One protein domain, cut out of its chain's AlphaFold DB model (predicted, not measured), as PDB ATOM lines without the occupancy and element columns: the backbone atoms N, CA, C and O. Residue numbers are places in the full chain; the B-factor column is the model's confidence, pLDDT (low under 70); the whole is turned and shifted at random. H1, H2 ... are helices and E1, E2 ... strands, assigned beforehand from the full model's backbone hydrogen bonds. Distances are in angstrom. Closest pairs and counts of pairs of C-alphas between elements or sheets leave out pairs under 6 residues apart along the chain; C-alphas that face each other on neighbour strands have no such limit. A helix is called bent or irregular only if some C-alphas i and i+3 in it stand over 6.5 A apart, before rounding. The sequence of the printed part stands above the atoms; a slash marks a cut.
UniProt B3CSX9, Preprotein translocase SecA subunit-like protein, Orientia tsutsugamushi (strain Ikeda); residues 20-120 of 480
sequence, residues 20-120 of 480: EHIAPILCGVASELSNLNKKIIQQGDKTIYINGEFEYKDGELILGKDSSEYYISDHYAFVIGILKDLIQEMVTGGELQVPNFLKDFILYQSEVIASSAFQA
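Overview. This is residues 20 to 120 of the 480 residues of the protein "Preprotein translocase SecA subunit-like protein" of Orientia tsutsugamushi (strain Ikeda) (UniProt B3CSX9). The domain is a rod with helices at one end and strands at the other: a small, strongly twisted sheet of E1, E2 and E5 lies between crossed helices and the hairpin of E3 and E4, which makes the far end. H1 and H2 cross, running opposite ways; the bent H3 folds back beside H2 with its arm H3a, then turns to cross H1 and H2 with its arm H3b. The printed part has 101 residues with three named helices and five strands, in the order H1 E1 E2 E3 E4 E5 H2 H3. Both sheets, E1 - E2 - E5 and E3 - E4, are antiparallel, and the class is mixed, helices and strands. The whole is loose, with a radius of gyration of the C-alphas of 15.9 A and spans of 52 by 25 by 18 A.

Arrangement. In the larger sheet E2, residues 46 to 51, is the inner strand between E1, residues 40 to 43, and E5, residues 68 to 72. The sheet is only just strongly twisted, with C-alphas up to 4.1 A off its best plane. E1 and E2 form a hairpin, with N 41 and O 48 2.9 A apart, within hydrogen-bond range. Between E2 and E5, N 49 and O 70 are within range at 2.8 A. E3, residues 54 to 57, and E4, residues 60 to 63, form another hairpin, with N 55 and O 62 within range at 2.9 A. E2 and E3 meet only through their link, as do E4 and E5. H1, residues 20 to 39, only grazes the larger sheet, with residues 36 to 39; H2, residues 75 to 92, only grazes it with residues 75 to 79. H1 and H2 touch at a steep tilt of 39 degrees, opposite ways; their closest C-alphas, of Val 29 and Leu 83, are 6.2 A apart. H3, residues 100 to 120, was assigned as one helix by its hydrogen bonds but is bent, C-alphas 108 and 111 being 7.6 A apart; its arms are H3a, residues 100 to 108, and H3b, residues 111 to 120. H2, with residues 87 to 91 alone, touches H3a at a shallow tilt of 14 degrees, opposite ways, a helical hairpin; the closest C-alphas, of Gln 88 and Leu 107, are 6.3 A apart. H2 touches H3b with residues 80 to 84 alone, closest at the C-alphas of Ile 80 and Ala 114, 5.6 A. H1 touches H3b with residues 26 to 33 alone, closest at the C-alphas of Ala 30 and Ala 117, 6.4 A. Every O i to N i+4 pair is within hydrogen-bond range in H2 and H3b, against 13 of 16 in H1 and 3 of 5 in H3a.

Along the chain. E2 is 16.2 A long and E5 12.8 A. H1 begins at C-alpha 20, (-17.497, 25.437, 34.947), and is 30.4 A long; H2 is 26.2 A. H1 is only just irregular, with C-alphas 21 and 24 6.8 A apart, and H3a is irregular, with C-alphas 101 and 104 6.6 A apart. H3a is 13.4 A long and H3b 14.1 A, ending at C-alpha 120, (-23.355, 42.210, 26.238).

Size, cuts and confidence. The C-alphas farthest apart, of Asp 58 and Phe 101, are 53.4 A apart. The printed part has no cut. The link from H2 to H3, 7 residues, is short; the other links are tight. The mean pLDDT of the printed part is 86.7, with residues 94 to 95 under 70.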
ATOM      1  N   GLU A  20     -16.135  25.872  35.265       84.44
ATOM      2  CA  GLU A  20     -17.497  25.437  34.947       84.44
ATOM      3  C   GLU A  20     -18.507  25.693  36.086       84.44
ATOM      4  O   GLU A  20     -19.677  25.961  35.815       84.44
ATOM      5  N   HIS A  21     -18.070  25.711  37.354       87.06
ATOM      6  CA  HIS A  21     -18.931  26.013  38.507       87.06
ATOM      7  C   HIS A  21     -19.333  27.496  38.607       87.06
ATOM      8  O   HIS A  21     -20.176  27.838  39.436       87.06
ATOM      9  N   ILE A  22     -18.773  28.380  37.772       89.94
ATOM     10  CA  ILE A  22     -19.171  29.796  37.694       89.94
ATOM     11  C   ILE A  22     -20.432  29.967  36.827       89.94
ATOM     12  O   ILE A  22     -21.178  30.928  37.012       89.94
ATOM     13  N   ALA A  23     -20.738  29.021  35.928       91.50
ATOM     14  CA  ALA A  23     -21.860  29.130  34.989       91.50
ATOM     15  C   ALA A  23     -23.226  29.459  35.643       91.50
ATOM     16  O   ALA A  23     -23.913  30.338  35.121       91.50
ATOM     17  N   PRO A  24     -23.624  28.874  36.797       92.19
ATOM     18  CA  PRO A  24     -24.869  29.251  37.473       92.19
ATOM     19  C   PRO A  24     -24.903  30.713  37.944       92.19
ATOM     20  O   PRO A  24     -25.969  31.322  37.942       92.19
ATOM     21  N   ILE A  25     -23.752  31.291  38.310       93.00
ATOM     22  CA  ILE A  25     -23.639  32.703  38.706       93.00
ATOM     23  C   ILE A  25     -23.859  33.599  37.488       93.00
ATOM     24  O   ILE A  25     -24.642  34.541  37.563       93.00
ATOM     25  N   LEU A  26     -23.245  33.274  36.345       95.12
ATOM     26  CA  LEU A  26     -23.461  34.017  35.095       95.12
ATOM     27  C   LEU A  26     -24.936  33.963  34.665       95.12
ATOM     28  O   LEU A  26     -25.511  34.988  34.305       95.12
ATOM     29  N   CYS A  27     -25.579  32.796  34.773       94.62
ATOM     30  CA  CYS A  27     -27.015  32.652  34.516       94.62
ATOM     31  C   CYS A  27     -27.876  33.467  35.496       94.62
ATOM     32  O   CYS A  27     -28.831  34.107  35.063       94.62
ATOM     33  N   GLY A  28     -27.540  33.485  36.792       94.44
ATOM     34  CA  GLY A  28     -28.233  34.295  37.799       94.44
ATOM     35  C   GLY A  28     -28.129  35.794  37.518       94.44
ATOM     36  O   GLY A  28     -29.146  36.480  37.460       94.44
ATOM     37  N   VAL A  29     -26.917  36.281  37.230       96.12
ATOM     38  CA  VAL A  29     -26.644  37.675  36.840       96.12
ATOM     39  C   VAL A  29     -27.410  38.063  35.573       96.12
ATOM     40  O   VAL A  29     -28.046  39.113  35.541       96.12
ATOM     41  N   ALA A  30     -27.409  37.214  34.540       95.81
ATOM     42  CA  ALA A  30     -28.149  37.473  33.303       95.81
ATOM     43  C   ALA A  30     -29.677  37.468  33.512       95.81
ATOM     44  O   ALA A  30     -30.387  38.278  32.911       95.81
ATOM     45  N   SER A  31     -30.180  36.581  34.375       95.25
ATOM     46  CA  SER A  31     -31.594  36.514  34.755       95.25
ATOM     47  C   SER A  31     -32.028  37.777  35.500       95.25
ATOM     48  O   SER A  31     -33.022  38.398  35.123       95.25
ATOM     49  N   GLU A  32     -31.259  38.215  36.501       95.19
ATOM     50  CA  GLU A  32     -31.619  39.407  37.268       95.19
ATOM     51  C   GLU A  32     -31.474  40.687  36.448       95.19
ATOM     52  O   GLU A  32     -32.355  41.537  36.481       95.19
ATOM     53  N   LEU A  33     -30.457  40.788  35.593       95.06
ATOM     54  CA  LEU A  33     -30.351  41.882  34.629       95.06
ATOM     55  C   LEU A  33     -31.565  41.933  33.670       95.06
ATOM     56  O   LEU A  33     -32.051  43.013  33.337       95.06
ATOM     57  N   SER A  34     -32.118  40.782  33.269       92.88
ATOM     58  CA  SER A  34     -33.372  40.712  32.496       92.88
ATOM     59  C   SER A  34     -34.610  41.130  33.309       92.88
ATOM     60  O   SER A  34     -35.570  41.659  32.744       92.88
ATOM     61  N   ASN A  35     -34.605  40.938  34.632       92.06
ATOM     62  CA  ASN A  35     -35.662  41.427  35.524       92.06
ATOM     63  C   ASN A  35     -35.563  42.941  35.750       92.06
ATOM     64  O   ASN A  35     -36.575  43.639  35.653       92.06
ATOM     65  N   LEU A  36     -34.356  43.458  35.993       91.69
ATOM     66  CA  LEU A  36     -34.082  44.888  36.145       91.69
ATOM     67  C   LEU A  36     -34.514  45.661  34.897       91.69
ATOM     68  O   LEU A  36     -35.273  46.618  35.017       91.69
ATOM     69  N   ASN A  37     -34.162  45.189  33.699       89.94
ATOM     70  CA  ASN A  37     -34.557  45.838  32.444       89.94
ATOM     71  C   ASN A  37     -36.075  45.888  32.199       89.94
ATOM     72  O   ASN A  37     -36.525  46.707  31.405       89.94
ATOM     73  N   LYS A  38     -36.875  45.034  32.853       88.19
ATOM     74  CA  LYS A  38     -38.347  45.134  32.815       88.19
ATOM     75  C   LYS A  38     -38.872  46.180  33.797       88.19
ATOM     76  O   LYS A  38     -39.904  46.777  33.536       88.19
ATOM     77  N   LYS A  39     -38.187  46.376  34.927       88.44
ATOM     78  CA  LYS A  39     -38.563  47.306  36.007       88.44
ATOM     79  C   LYS A  39     -38.010  48.723  35.821       88.44
ATOM     80  O   LYS A  39     -38.465  49.638  36.505       88.44
ATOM     81  N   ILE A  40     -37.016  48.898  34.954       88.19
ATOM     82  CA  ILE A  40     -36.421  50.192  34.615       88.19
ATOM     83  C   ILE A  40     -37.147  50.764  33.397       88.19
ATOM     84  O   ILE A  40     -37.187  50.143  32.338       88.19
ATOM     85  N   ILE A  41     -37.725  51.953  33.553       85.94
ATOM     86  CA  ILE A  41     -38.578  52.603  32.554       85.94
ATOM     87  C   ILE A  41     -38.053  54.012  32.282       85.94
ATOM     88  O   ILE A  41     -37.662  54.736  33.199       85.94
ATOM     89  N   GLN A  42     -38.059  54.416  31.012       80.69
ATOM     90  CA  GLN A  42     -37.690  55.762  30.590       80.69
ATOM     91  C   GLN A  42     -38.955  56.603  30.354       80.69
ATOM     92  O   GLN A  42     -39.752  56.309  29.464       80.69
ATOM     93  N   GLN A  43     -39.145  57.648  31.160       76.38
ATOM     94  CA  GLN A  43     -40.241  58.613  31.049       76.38
ATOM     95  C   GLN A  43     -39.670  59.988  30.673       76.38
ATOM     96  O   GLN A  43     -39.229  60.759  31.529       76.38
ATOM     97  N   GLY A  44     -39.656  60.287  29.371       77.50
ATOM     98  CA  GLY A  44     -38.982  61.474  28.836       77.50
ATOM     99  C   GLY A  44     -37.488  61.459  29.178       77.50
ATOM    100  O   GLY A  44     -36.805  60.463  28.949       77.50
ATOM    101  N   ASP A  45     -37.001  62.542  29.784       75.06
ATOM    102  CA  ASP A  45     -35.597  62.692  30.195       75.06
ATOM    103  C   ASP A  45     -35.241  61.955  31.505       75.06
ATOM    104  O   ASP A  45     -34.121  62.082  31.999       75.06
ATOM    105  N   LYS A  46     -36.183  61.222  32.120       80.12
ATOM    106  CA  LYS A  46     -35.983  60.554  33.416       80.12
ATOM    107  C   LYS A  46     -35.997  59.035  33.290       80.12
ATOM    108  O   LYS A  46     -36.898  58.464  32.681       80.12
ATOM    109  N   THR A  47     -35.064  58.390  33.982       85.56
ATOM    110  CA  THR A  47     -35.058  56.941  34.203       85.56
ATOM    111  C   THR A  47     -35.607  56.646  35.597       85.56
ATOM    112  O   THR A  47     -35.122  57.198  36.587       85.56
ATOM    113  N   ILE A  48     -36.616  55.782  35.682       87.56
ATOM    114  CA  ILE A  48     -37.212  55.320  36.941       87.56
ATOM    115  C   ILE A  48     -37.046  53.807  37.092       87.56
ATOM    116  O   ILE A  48     -37.067  53.079  36.104       87.56
ATOM    117  N   TYR A  49     -36.894  53.338  38.327       88.38
ATOM    118  CA  TYR A  49     -36.966  51.929  38.703       88.38
ATOM    119  C   TYR A  49     -38.213  51.686  39.546       88.38
ATOM    120  O   TYR A  49     -38.453  52.404  40.520       88.38
ATOM    121  N   ILE A  50     -38.974  50.653  39.192       86.38
ATOM    122  CA  ILE A  50     -40.156  50.218  39.931       86.38
ATOM    123  C   ILE A  50     -39.807  48.993  40.770       86.38
ATOM    124  O   ILE A  50     -39.573  47.898  40.254       86.38
ATOM    125  N   ASN A  51     -39.837  49.161  42.086       84.44
ATOM    126  CA  ASN A  51     -39.757  48.056  43.024       84.44
ATOM    127  C   ASN A  51     -41.170  47.563  43.362       84.44
ATOM    128  O   ASN A  51     -41.789  48.055  44.305       84.44
ATOM    129  N   GLY A  52     -41.692  46.632  42.562       82.25
ATOM    130  CA  GLY A  52     -43.007  46.017  42.762       82.25
ATOM    131  C   GLY A  52     -43.657  45.564  41.455       82.25
ATOM    132  O   GLY A  52     -42.978  45.418  40.437       82.25
ATOM    133  N   GLU A  53     -44.968  45.337  41.495       81.75
ATOM    134  CA  GLU A  53     -45.790  45.036  40.318       81.75
ATOM    135  C   GLU A  53     -46.308  46.329  39.675       81.75
ATOM    136  O   GLU A  53     -46.645  47.296  40.359       81.75
ATOM    137  N   PHE A  54     -46.424  46.350  38.351       85.00
ATOM    138  CA  PHE A  54     -47.027  47.461  37.623       85.00
ATOM    139  C   PHE A  54     -47.713  46.960  36.350       85.00
ATOM    140  O   PHE A  54     -47.330  45.937  35.783       85.00
ATOM    141  N   GLU A  55     -48.714  47.702  35.886       84.25
ATOM    142  CA  GLU A  55     -49.399  47.470  34.613       84.25
ATOM    143  C   GLU A  55     -49.421  48.759  33.786       84.25
ATOM    144  O   GLU A  55     -49.459  49.859  34.334       84.25
ATOM    145  N   TYR A  56     -49.468  48.620  32.461       80.50
ATOM    146  CA  TYR A  56     -49.829  49.718  31.567       80.50
ATOM    147  C   TYR A  56     -51.313  49.620  31.204       80.50
ATOM    148  O   TYR A  56     -51.747  48.594  30.672       80.50
ATOM    149  N   LYS A  57     -52.087  50.684  31.441       80.06
ATOM    150  CA  LYS A  57     -53.473  50.817  30.953       80.06
ATOM    151  C   LYS A  57     -53.620  52.132  30.210       80.06
ATOM    152  O   LYS A  57     -53.213  53.169  30.712       80.06
ATOM    153  N   ASP A  58     -54.132  52.059  28.984       76.88
ATOM    154  CA  ASP A  58     -54.338  53.207  28.087       76.88
ATOM    155  C   ASP A  58     -53.089  54.099  27.870       76.88
ATOM    156  O   ASP A  58     -53.190  55.266  27.504       76.88
ATOM    157  N   GLY A  59     -51.891  53.524  28.051       76.12
ATOM    158  CA  GLY A  59     -50.599  54.215  27.957       76.12
ATOM    159  C   GLY A  59     -50.075  54.787  29.281       76.12
ATOM    160  O   GLY A  59     -48.909  55.174  29.343       76.12
ATOM    161  N   GLU A  60     -50.878  54.786  30.345       75.38
ATOM    162  CA  GLU A  60     -50.472  55.218  31.684       75.38
ATOM    163  C   GLU A  60     -49.905  54.054  32.511       75.38
ATOM    164  O   GLU A  60     -50.372  52.914  32.436       75.38
ATOM    165  N   LEU A  61     -48.878  54.360  33.306       80.94
ATOM    166  CA  LEU A  61     -48.236  53.436  34.236       80.94
ATOM    167  C   LEU A  61     -49.031  53.387  35.549       80.94
ATOM    168  O   LEU A  61     -49.172  54.403  36.226       80.94
ATOM    169  N   ILE A  62     -49.507  52.202  35.934       82.12
ATOM    170  CA  ILE A  62     -50.246  51.980  37.180       82.12
ATOM    171  C   ILE A  62     -49.438  51.052  38.086       82.12
ATOM    172  O   ILE A  62     -49.200  49.890  37.759       82.12
ATOM    173  N   LEU A  63     -49.052  51.567  39.251       82.62
ATOM    174  CA  LEU A  63     -48.339  50.826  40.288       82.62
ATOM    175  C   LEU A  63     -49.284  49.928  41.102       82.62
ATOM    176  O   LEU A  63     -50.384  50.336  41.483       82.62
ATOM    177  N   GLY A  64     -48.828  48.717  41.431       81.81
ATOM    178  CA  GLY A  64     -49.466  47.853  42.426       81.81
ATOM    179  C   GLY A  64     -49.372  48.444  43.839       81.81
ATOM    180  O   GLY A  64     -48.503  49.269  44.115       81.81
ATOM    181  N   LYS A  65     -50.242  48.001  44.756       76.31
ATOM    182  CA  LYS A  65     -50.434  48.620  46.089       76.31
ATOM    183  C   LYS A  65     -49.175  48.742  46.954       76.31
ATOM    184  O   LYS A  65     -49.087  49.695  47.720       76.31
ATOM    185  N   ASP A  66     -48.243  47.803  46.824       81.25
ATOM    186  CA  ASP A  66     -47.002  47.746  47.607       81.25
ATOM    187  C   ASP A  66     -45.767  48.179  46.790       81.25
ATOM    188  O   ASP A  66     -44.627  47.953  47.195       81.25
ATOM    189  N   SER A  67     -45.983  48.789  45.620       83.50
ATOM    190  CA  SER A  67     -44.916  49.135  44.677       83.50
ATOM    191  C   SER A  67     -44.388  50.546  44.905       83.50
ATOM    192  O   SER A  67     -45.138  51.467  45.224       83.50
ATOM    193  N   SER A  68     -43.083  50.727  44.713       83.50
ATOM    194  CA  SER A  68     -42.393  52.002  44.945       83.50
ATOM    195  C   SER A  68     -41.533  52.412  43.750       83.50
ATOM    196  O   SER A  68     -40.840  51.588  43.156       83.50
ATOM    197  N   GLU A  69     -41.587  53.698  43.400       85.00
ATOM    198  CA  GLU A  69     -40.790  54.303  42.327       85.00
ATOM    199  C   GLU A  69     -39.535  54.985  42.873       85.00
ATOM    200  O   GLU A  69     -39.586  55.749  43.840       85.00
ATOM    201  N   TYR A  70     -38.413  54.757  42.195       85.69
ATOM    202  CA  TYR A  70     -37.123  55.364  42.498       85.69
ATOM    203  C   TYR A  70     -36.558  56.031  41.248       85.69
ATOM    204  O   TYR A  70     -36.458  55.409  40.194       85.69
ATOM    205  N   TYR A  71     -36.147  57.292  41.362       85.94
ATOM    206  CA  TYR A  71     -35.446  57.984  40.284       85.94
ATOM    207  C   TYR A  71     -33.990  57.527  40.223       85.94
ATOM    208  O   TYR A  71     -33.273  57.608  41.222       85.94
ATOM    209  N   ILE A  72     -33.544  57.094  39.045       86.44
ATOM    210  CA  ILE A  72     -32.155  56.708  38.801       86.44
ATOM    211  C   ILE A  72     -31.439  57.856  38.082       86.44
ATOM    212  O   ILE A  72     -31.823  58.242  36.979       86.44
ATOM    213  N   SER A  73     -30.379  58.389  38.692       83.25
ATOM    214  CA  SER A  73     -29.507  59.403  38.080       83.25
ATOM    215  C   SER A  73     -28.432  58.802  37.168       83.25
ATOM    216  O   SER A  73     -28.081  59.406  36.159       83.25
ATOM    217  N   ASP A  74     -27.922  57.618  37.511       87.06
ATOM    218  CA  ASP A  74     -26.944  56.858  36.730       87.06
ATOM    219  C   ASP A  74     -27.431  55.408  36.596       87.06
ATOM    220  O   ASP A  74     -27.357  54.609  37.533       87.06
ATOM    221  N   HIS A  75     -27.977  55.092  35.418       87.38
ATOM    222  CA  HIS A  75     -28.510  53.768  35.093       87.38
ATOM    223  C   HIS A  75     -27.433  52.678  35.197       87.38
ATOM    224  O   HIS A  75     -27.698  51.601  35.730       87.38
ATOM    225  N   TYR A  76     -26.210  52.975  34.750       89.00
ATOM    226  CA  TYR A  76     -25.105  52.026  34.791       89.00
ATOM    227  C   TYR A  76     -24.701  51.739  36.239       89.00
ATOM    228  O   TYR A  76     -24.714  50.586  36.664       89.00
ATOM    229  N   ALA A  77     -24.413  52.771  37.037       89.75
ATOM    230  CA  ALA A  77     -23.992  52.581  38.427       89.75
ATOM    231  C   ALA A  77     -25.052  51.850  39.274       89.75
ATOM    232  O   ALA A  77     -24.694  51.008  40.099       89.75
ATOM    233  N   PHE A  78     -26.340  52.126  39.041       91.44
ATOM    234  CA  PHE A  78     -27.450  51.455  39.723       91.44
ATOM    235  C   PHE A  78     -27.503  49.950  39.419       91.44
ATOM    236  O   PHE A  78     -27.485  49.135  40.343       91.44
ATOM    237  N   VAL A  79     -27.512  49.571  38.136       92.25
ATOM    238  CA  VAL A  79     -27.588  48.160  37.722       92.25
ATOM    239  C   VAL A  79     -26.347  47.385  38.169       92.25
ATOM    240  O   VAL A  79     -26.466  46.288  38.713       92.25
ATOM    241  N   ILE A  80     -25.155  47.968  38.016       93.25
ATOM    242  CA  ILE A  80     -23.899  47.336  38.442       93.25
ATOM    243  C   ILE A  80     -23.848  47.133  39.961       93.25
ATOM    244  O   ILE A  80     -23.308  46.123  40.407       93.25
ATOM    245  N   GLY A  81     -24.425  48.042  40.755       92.94
ATOM    246  CA  GLY A  81     -24.566  47.863  42.203       92.94
ATOM    247  C   GLY A  81     -25.354  46.597  42.550       92.94
ATOM    248  O   GLY A  81     -24.812  45.695  43.184       92.94
ATOM    249  N   ILE A  82     -26.585  46.488  42.039       93.69
ATOM    250  CA  ILE A  82     -27.481  45.352  42.321       93.69
ATOM    251  C   ILE A  82     -26.859  44.020  41.881       93.69
ATOM    252  O   ILE A  82     -26.889  43.043  42.628       93.69
ATOM    253  N   LEU A  83     -26.249  43.970  40.691       95.44
ATOM    254  CA  LEU A  83     -25.620  42.740  40.200       95.44
ATOM    255  C   LEU A  83     -24.392  42.328  41.026       95.44
ATOM    256  O   LEU A  83     -24.149  41.133  41.188       95.44
ATOM    257  N   LYS A  84     -23.623  43.279  41.573       95.25
ATOM    258  CA  LYS A  84     -22.499  42.968  42.474       95.25
ATOM    259  C   LYS A  84     -22.981  42.409  43.810       95.25
ATOM    260  O   LYS A  84     -22.411  41.419  44.273       95.25
ATOM    261  N   ASP A  85     -24.029  42.995  44.383       94.06
ATOM    262  CA  ASP A  85     -24.627  42.523  45.636       94.06
ATOM    263  C   ASP A  85     -25.200  41.103  45.465       94.06
ATOM    264  O   ASP A  85     -24.906  40.223  46.276       94.06
ATOM    265  N   LEU A  86     -25.886  40.833  44.344       94.12
ATOM    266  CA  LEU A  86     -26.346  39.491  43.962       94.12
ATOM    267  C   LEU A  86     -25.187  38.485  43.859       94.12
ATOM    268  O   LEU A  86     -25.275  37.390  44.408       94.12
ATOM    269  N   ILE A  87     -24.088  38.828  43.176       93.19
ATOM    270  CA  ILE A  87     -22.913  37.939  43.069       93.19
ATOM    271  C   ILE A  87     -22.345  37.635  44.461       93.19
ATOM    272  O   ILE A  87     -21.988  36.489  44.746       93.19
ATOM    273  N   GLN A  88     -22.273  38.639  45.338       92.31
ATOM    274  CA  GLN A  88     -21.795  38.457  46.705       92.31
ATOM    275  C   GLN A  88     -22.717  37.530  47.510       92.31
ATOM    276  O   GLN A  88     -22.218  36.615  48.169       92.31
ATOM    277  N   GLU A  89     -24.037  37.704  47.422       91.81
ATOM    278  CA  GLU A  89     -25.024  36.814  48.040       91.81
ATOM    279  C   GLU A  89     -24.902  35.378  47.505       91.81
ATOM    280  O   GLU A  89     -24.711  34.448  48.287       91.81
ATOM    281  N   MET A  90     -24.880  35.185  46.182       90.12
ATOM    282  CA  MET A  90     -24.765  33.865  45.545       90.12
ATOM    283  C   MET A  90     -23.486  33.105  45.948       90.12
ATOM    284  O   MET A  90     -23.509  31.882  46.088       90.12
ATOM    285  N   VAL A  91     -22.364  33.809  46.148       88.38
ATOM    286  CA  VAL A  91     -21.083  33.202  46.557       88.38
ATOM    287  C   VAL A  91     -21.003  32.939  48.068       88.38
ATOM    288  O   VAL A  91     -20.346  31.979  48.486       88.38
ATOM    289  N   THR A  92     -21.649  33.766  48.900       86.81
ATOM    290  CA  THR A  92     -21.537  33.691  50.371       86.81
ATOM    291  C   THR A  92     -22.690  32.956  51.058       86.81
ATOM    292  O   THR A  92     -22.455  32.318  52.083       86.81
ATOM    293  N   GLY A  93     -23.896  32.959  50.481       78.12
ATOM    294  CA  GLY A  93     -25.105  32.325  51.026       78.12
ATOM    295  C   GLY A  93     -25.076  30.791  51.047       78.12
ATOM    296  O   GLY A  93     -25.896  30.163  51.708       78.12
ATOM    297  N   GLY A  94     -24.106  30.170  50.370       68.31
ATOM    298  CA  GLY A  94     -23.812  28.738  50.489       68.31
ATOM    299  C   GLY A  94     -24.690  27.797  49.658       68.31
ATOM    300  O   GLY A  94     -24.394  26.603  49.616       68.31
ATOM    301  N   GLU A  95     -25.708  28.304  48.957       69.38
ATOM    302  CA  GLU A  95     -26.560  27.499  48.065       69.38
ATOM    303  C   GLU A  95     -25.797  26.947  46.847       69.38
ATOM    304  O   GLU A  95     -26.111  25.872  46.335       69.38
ATOM    305  N   LEU A  96     -24.755  27.657  46.398       78.94
ATOM    306  CA  LEU A  96     -23.946  27.290  45.240       78.94
ATOM    307  C   LEU A  96     -22.647  26.578  45.627       78.94
ATOM    308  O   LEU A  96     -21.794  27.106  46.345       78.94
ATOM    309  N   GLN A  97     -22.452  25.381  45.063       79.06
ATOM    310  CA  GLN A  97     -21.218  24.603  45.210       79.06
ATOM    311  C   GLN A  97     -20.100  25.145  44.309       79.06
ATOM    312  O   GLN A  97     -19.728  24.547  43.301       79.06
ATOM    313  N   VAL A  98     -19.554  26.294  44.706       82.25
ATOM    314  CA  VAL A  98     -18.343  26.885  44.128       82.25
ATOM    315  C   VAL A  98     -17.113  26.392  44.906       82.25
ATOM    316  O   VAL A  98     -17.093  26.515  46.137       82.25
ATOM    317  N   PRO A  99     -16.060  25.881  44.238       83.38
ATOM    318  CA  PRO A  99     -14.792  25.550  44.885       83.38
ATOM    319  C   PRO A  99     -14.210  26.742  45.656       83.38
ATOM    320  O   PRO A  99     -14.140  27.850  45.129       83.38
ATOM    321  N   ASN A 100     -13.751  26.530  46.895       81.31
ATOM    322  CA  ASN A 100     -13.333  27.633  47.775       81.31
ATOM    323  C   ASN A 100     -12.249  28.545  47.167       81.31
ATOM    324  O   ASN A 100     -12.296  29.748  47.390       81.31
ATOM    325  N   PHE A 101     -11.330  28.007  46.356       76.62
ATOM    326  CA  PHE A 101     -10.282  28.795  45.692       76.62
ATOM    327  C   PHE A 101     -10.806  29.740  44.593       76.62
ATOM    328  O   PHE A 101     -10.123  30.698  44.250       76.62
ATOM    329  N   LEU A 102     -12.011  29.504  44.058       80.25
ATOM    330  CA  LEU A 102     -12.651  30.389  43.079       80.25
ATOM    331  C   LEU A 102     -13.505  31.481  43.729       80.25
ATOM    332  O   LEU A 102     -13.778  32.483  43.077       80.25
ATOM    333  N   LYS A 103     -13.914  31.335  44.998       85.06
ATOM    334  CA  LYS A 103     -14.802  32.305  45.668       85.06
ATOM    335  C   LYS A 103     -14.186  33.701  45.718       85.06
ATOM    336  O   LYS A 103     -14.811  34.653  45.259       85.06
ATOM    337  N   ASP A 104     -12.941  33.807  46.177       82.69
ATOM    338  CA  ASP A 104     -12.216  35.084  46.245       82.69
ATOM    339  C   ASP A 104     -12.013  35.702  44.852       82.69
ATOM    340  O   ASP A 104     -12.123  36.916  44.685       82.69
ATOM    341  N   PHE A 105     -11.771  34.867  43.836       82.12
ATOM    342  CA  PHE A 105     -11.637  35.300  42.445       82.12
ATOM    343  C   PHE A 105     -12.956  35.848  41.879       82.12
ATOM    344  O   PHE A 105     -12.957  36.924  41.285       82.12
ATOM    345  N   ILE A 106     -14.088  35.174  42.107       85.50
ATOM    346  CA  ILE A 106     -15.413  35.628  41.651       85.50
ATOM    347  C   ILE A 106     -15.816  36.927  42.359       85.50
ATOM    348  O   ILE A 106     -16.272  37.858  41.702       85.50
ATOM    349  N   LEU A 107     -15.604  37.027  43.677       87.12
ATOM    350  CA  LEU A 107     -15.880  38.253  44.435       87.12
ATOM    351  C   LEU A 107     -15.019  39.423  43.939       87.12
ATOM    352  O   LEU A 107     -15.534  40.526  43.740       87.12
ATOM    353  N   TYR A 108     -13.735  39.178  43.660       83.88
ATOM    354  CA  TYR A 108     -12.835  40.164  43.060       83.88
ATOM    355  C   TYR A 108     -13.280  40.597  41.650       83.88
ATOM    356  O   TYR A 108     -13.203  41.780  41.321       83.88
ATOM    357  N   GLN A 109     -13.791  39.663  40.841       85.06
ATOM    358  CA  GLN A 109     -14.295  39.917  39.486       85.06
ATOM    359  C   GLN A 109     -15.765  40.368  39.431       85.06
ATOM    360  O   GLN A 109     -16.272  40.606  38.339       85.06
ATOM    361  N   SER A 110     -16.460  40.525  40.562       90.00
ATOM    362  CA  SER A 110     -17.900  40.843  40.615       90.00
ATOM    363  C   SER A 110     -18.297  42.057  39.762       90.00
ATOM    364  O   SER A 110     -19.269  42.007  39.013       90.00
ATOM    365  N   GLU A 111     -17.505  43.131  39.814       88.06
ATOM    366  CA  GLU A 111     -17.711  44.345  39.013       88.06
ATOM    367  C   GLU A 111     -17.472  44.124  37.514       88.06
ATOM    368  O   GLU A 111     -18.168  44.708  36.688       88.06
ATOM    369  N   VAL A 112     -16.522  43.255  37.161       87.44
ATOM    370  CA  VAL A 112     -16.225  42.886  35.772       87.44
ATOM    371  C   VAL A 112     -17.350  42.020  35.208       87.44
ATOM    372  O   VAL A 112     -17.883  42.344  34.155       87.44
ATOM    373  N   ILE A 113     -17.784  40.996  35.951       92.31
ATOM    374  CA  ILE A 113     -18.920  40.128  35.604       92.31
ATOM    375  C   ILE A 113     -20.187  40.969  35.383       92.31
ATOM    376  O   ILE A 113     -20.831  40.841  34.344       92.31
ATOM    377  N   ALA A 114     -20.519  41.867  36.316       93.69
ATOM    378  CA  ALA A 114     -21.671  42.760  36.193       93.69
ATOM    379  C   ALA A 114     -21.555  43.710  34.984       93.69
ATOM    380  O   ALA A 114     -22.519  43.880  34.236       93.69
ATOM    381  N   SER A 115     -20.374  44.302  34.760       92.38
ATOM    382  CA  SER A 115     -20.117  45.210  33.633       92.38
ATOM    383  C   SER A 115     -20.266  44.498  32.291       92.38
ATOM    384  O   SER A 115     -20.988  44.967  31.412       92.38
ATOM    385  N   SER A 116     -19.655  43.323  32.147       93.12
ATOM    386  CA  SER A 116     -19.732  42.530  30.926       93.12
ATOM    387  C   SER A 116     -21.140  41.990  30.665       93.12
ATOM    388  O   SER A 116     -21.553  41.959  29.507       93.12
ATOM    389  N   ALA A 117     -21.916  41.660  31.704       95.62
ATOM    390  CA  ALA A 117     -23.336  41.329  31.566       95.62
ATOM    391  C   ALA A 117     -24.141  42.495  30.971       95.62
ATOM    392  O   ALA A 117     -24.883  42.304  30.008       95.62
ATOM    393  N   PHE A 118     -23.953  43.705  31.512       93.38
ATOM    394  CA  PHE A 118     -24.603  44.927  31.033       93.38
ATOM    395  C   PHE A 118     -24.195  45.255  29.587       93.38
ATOM    396  O   PHE A 118     -25.048  45.447  28.724       93.38
ATOM    397  N   GLN A 119     -22.894  45.246  29.283       92.56
ATOM    398  CA  GLN A 119     -22.369  45.540  27.944       92.56
ATOM    399  C   GLN A 119     -22.874  44.556  26.874       92.56
ATOM    400  O   GLN A 119     -23.250  44.979  25.779       92.56
ATOM    401  N   ALA A 120     -22.939  43.254  27.183       93.75
ATOM    402  CA  ALA A 120     -23.355  42.210  26.238       93.75
ATOM    403  C   ALA A 120     -24.798  42.393  25.717       93.75
ATOM    404  O   ALA A 120     -25.170  41.875  24.658       93.75
TER     405      ALA A 120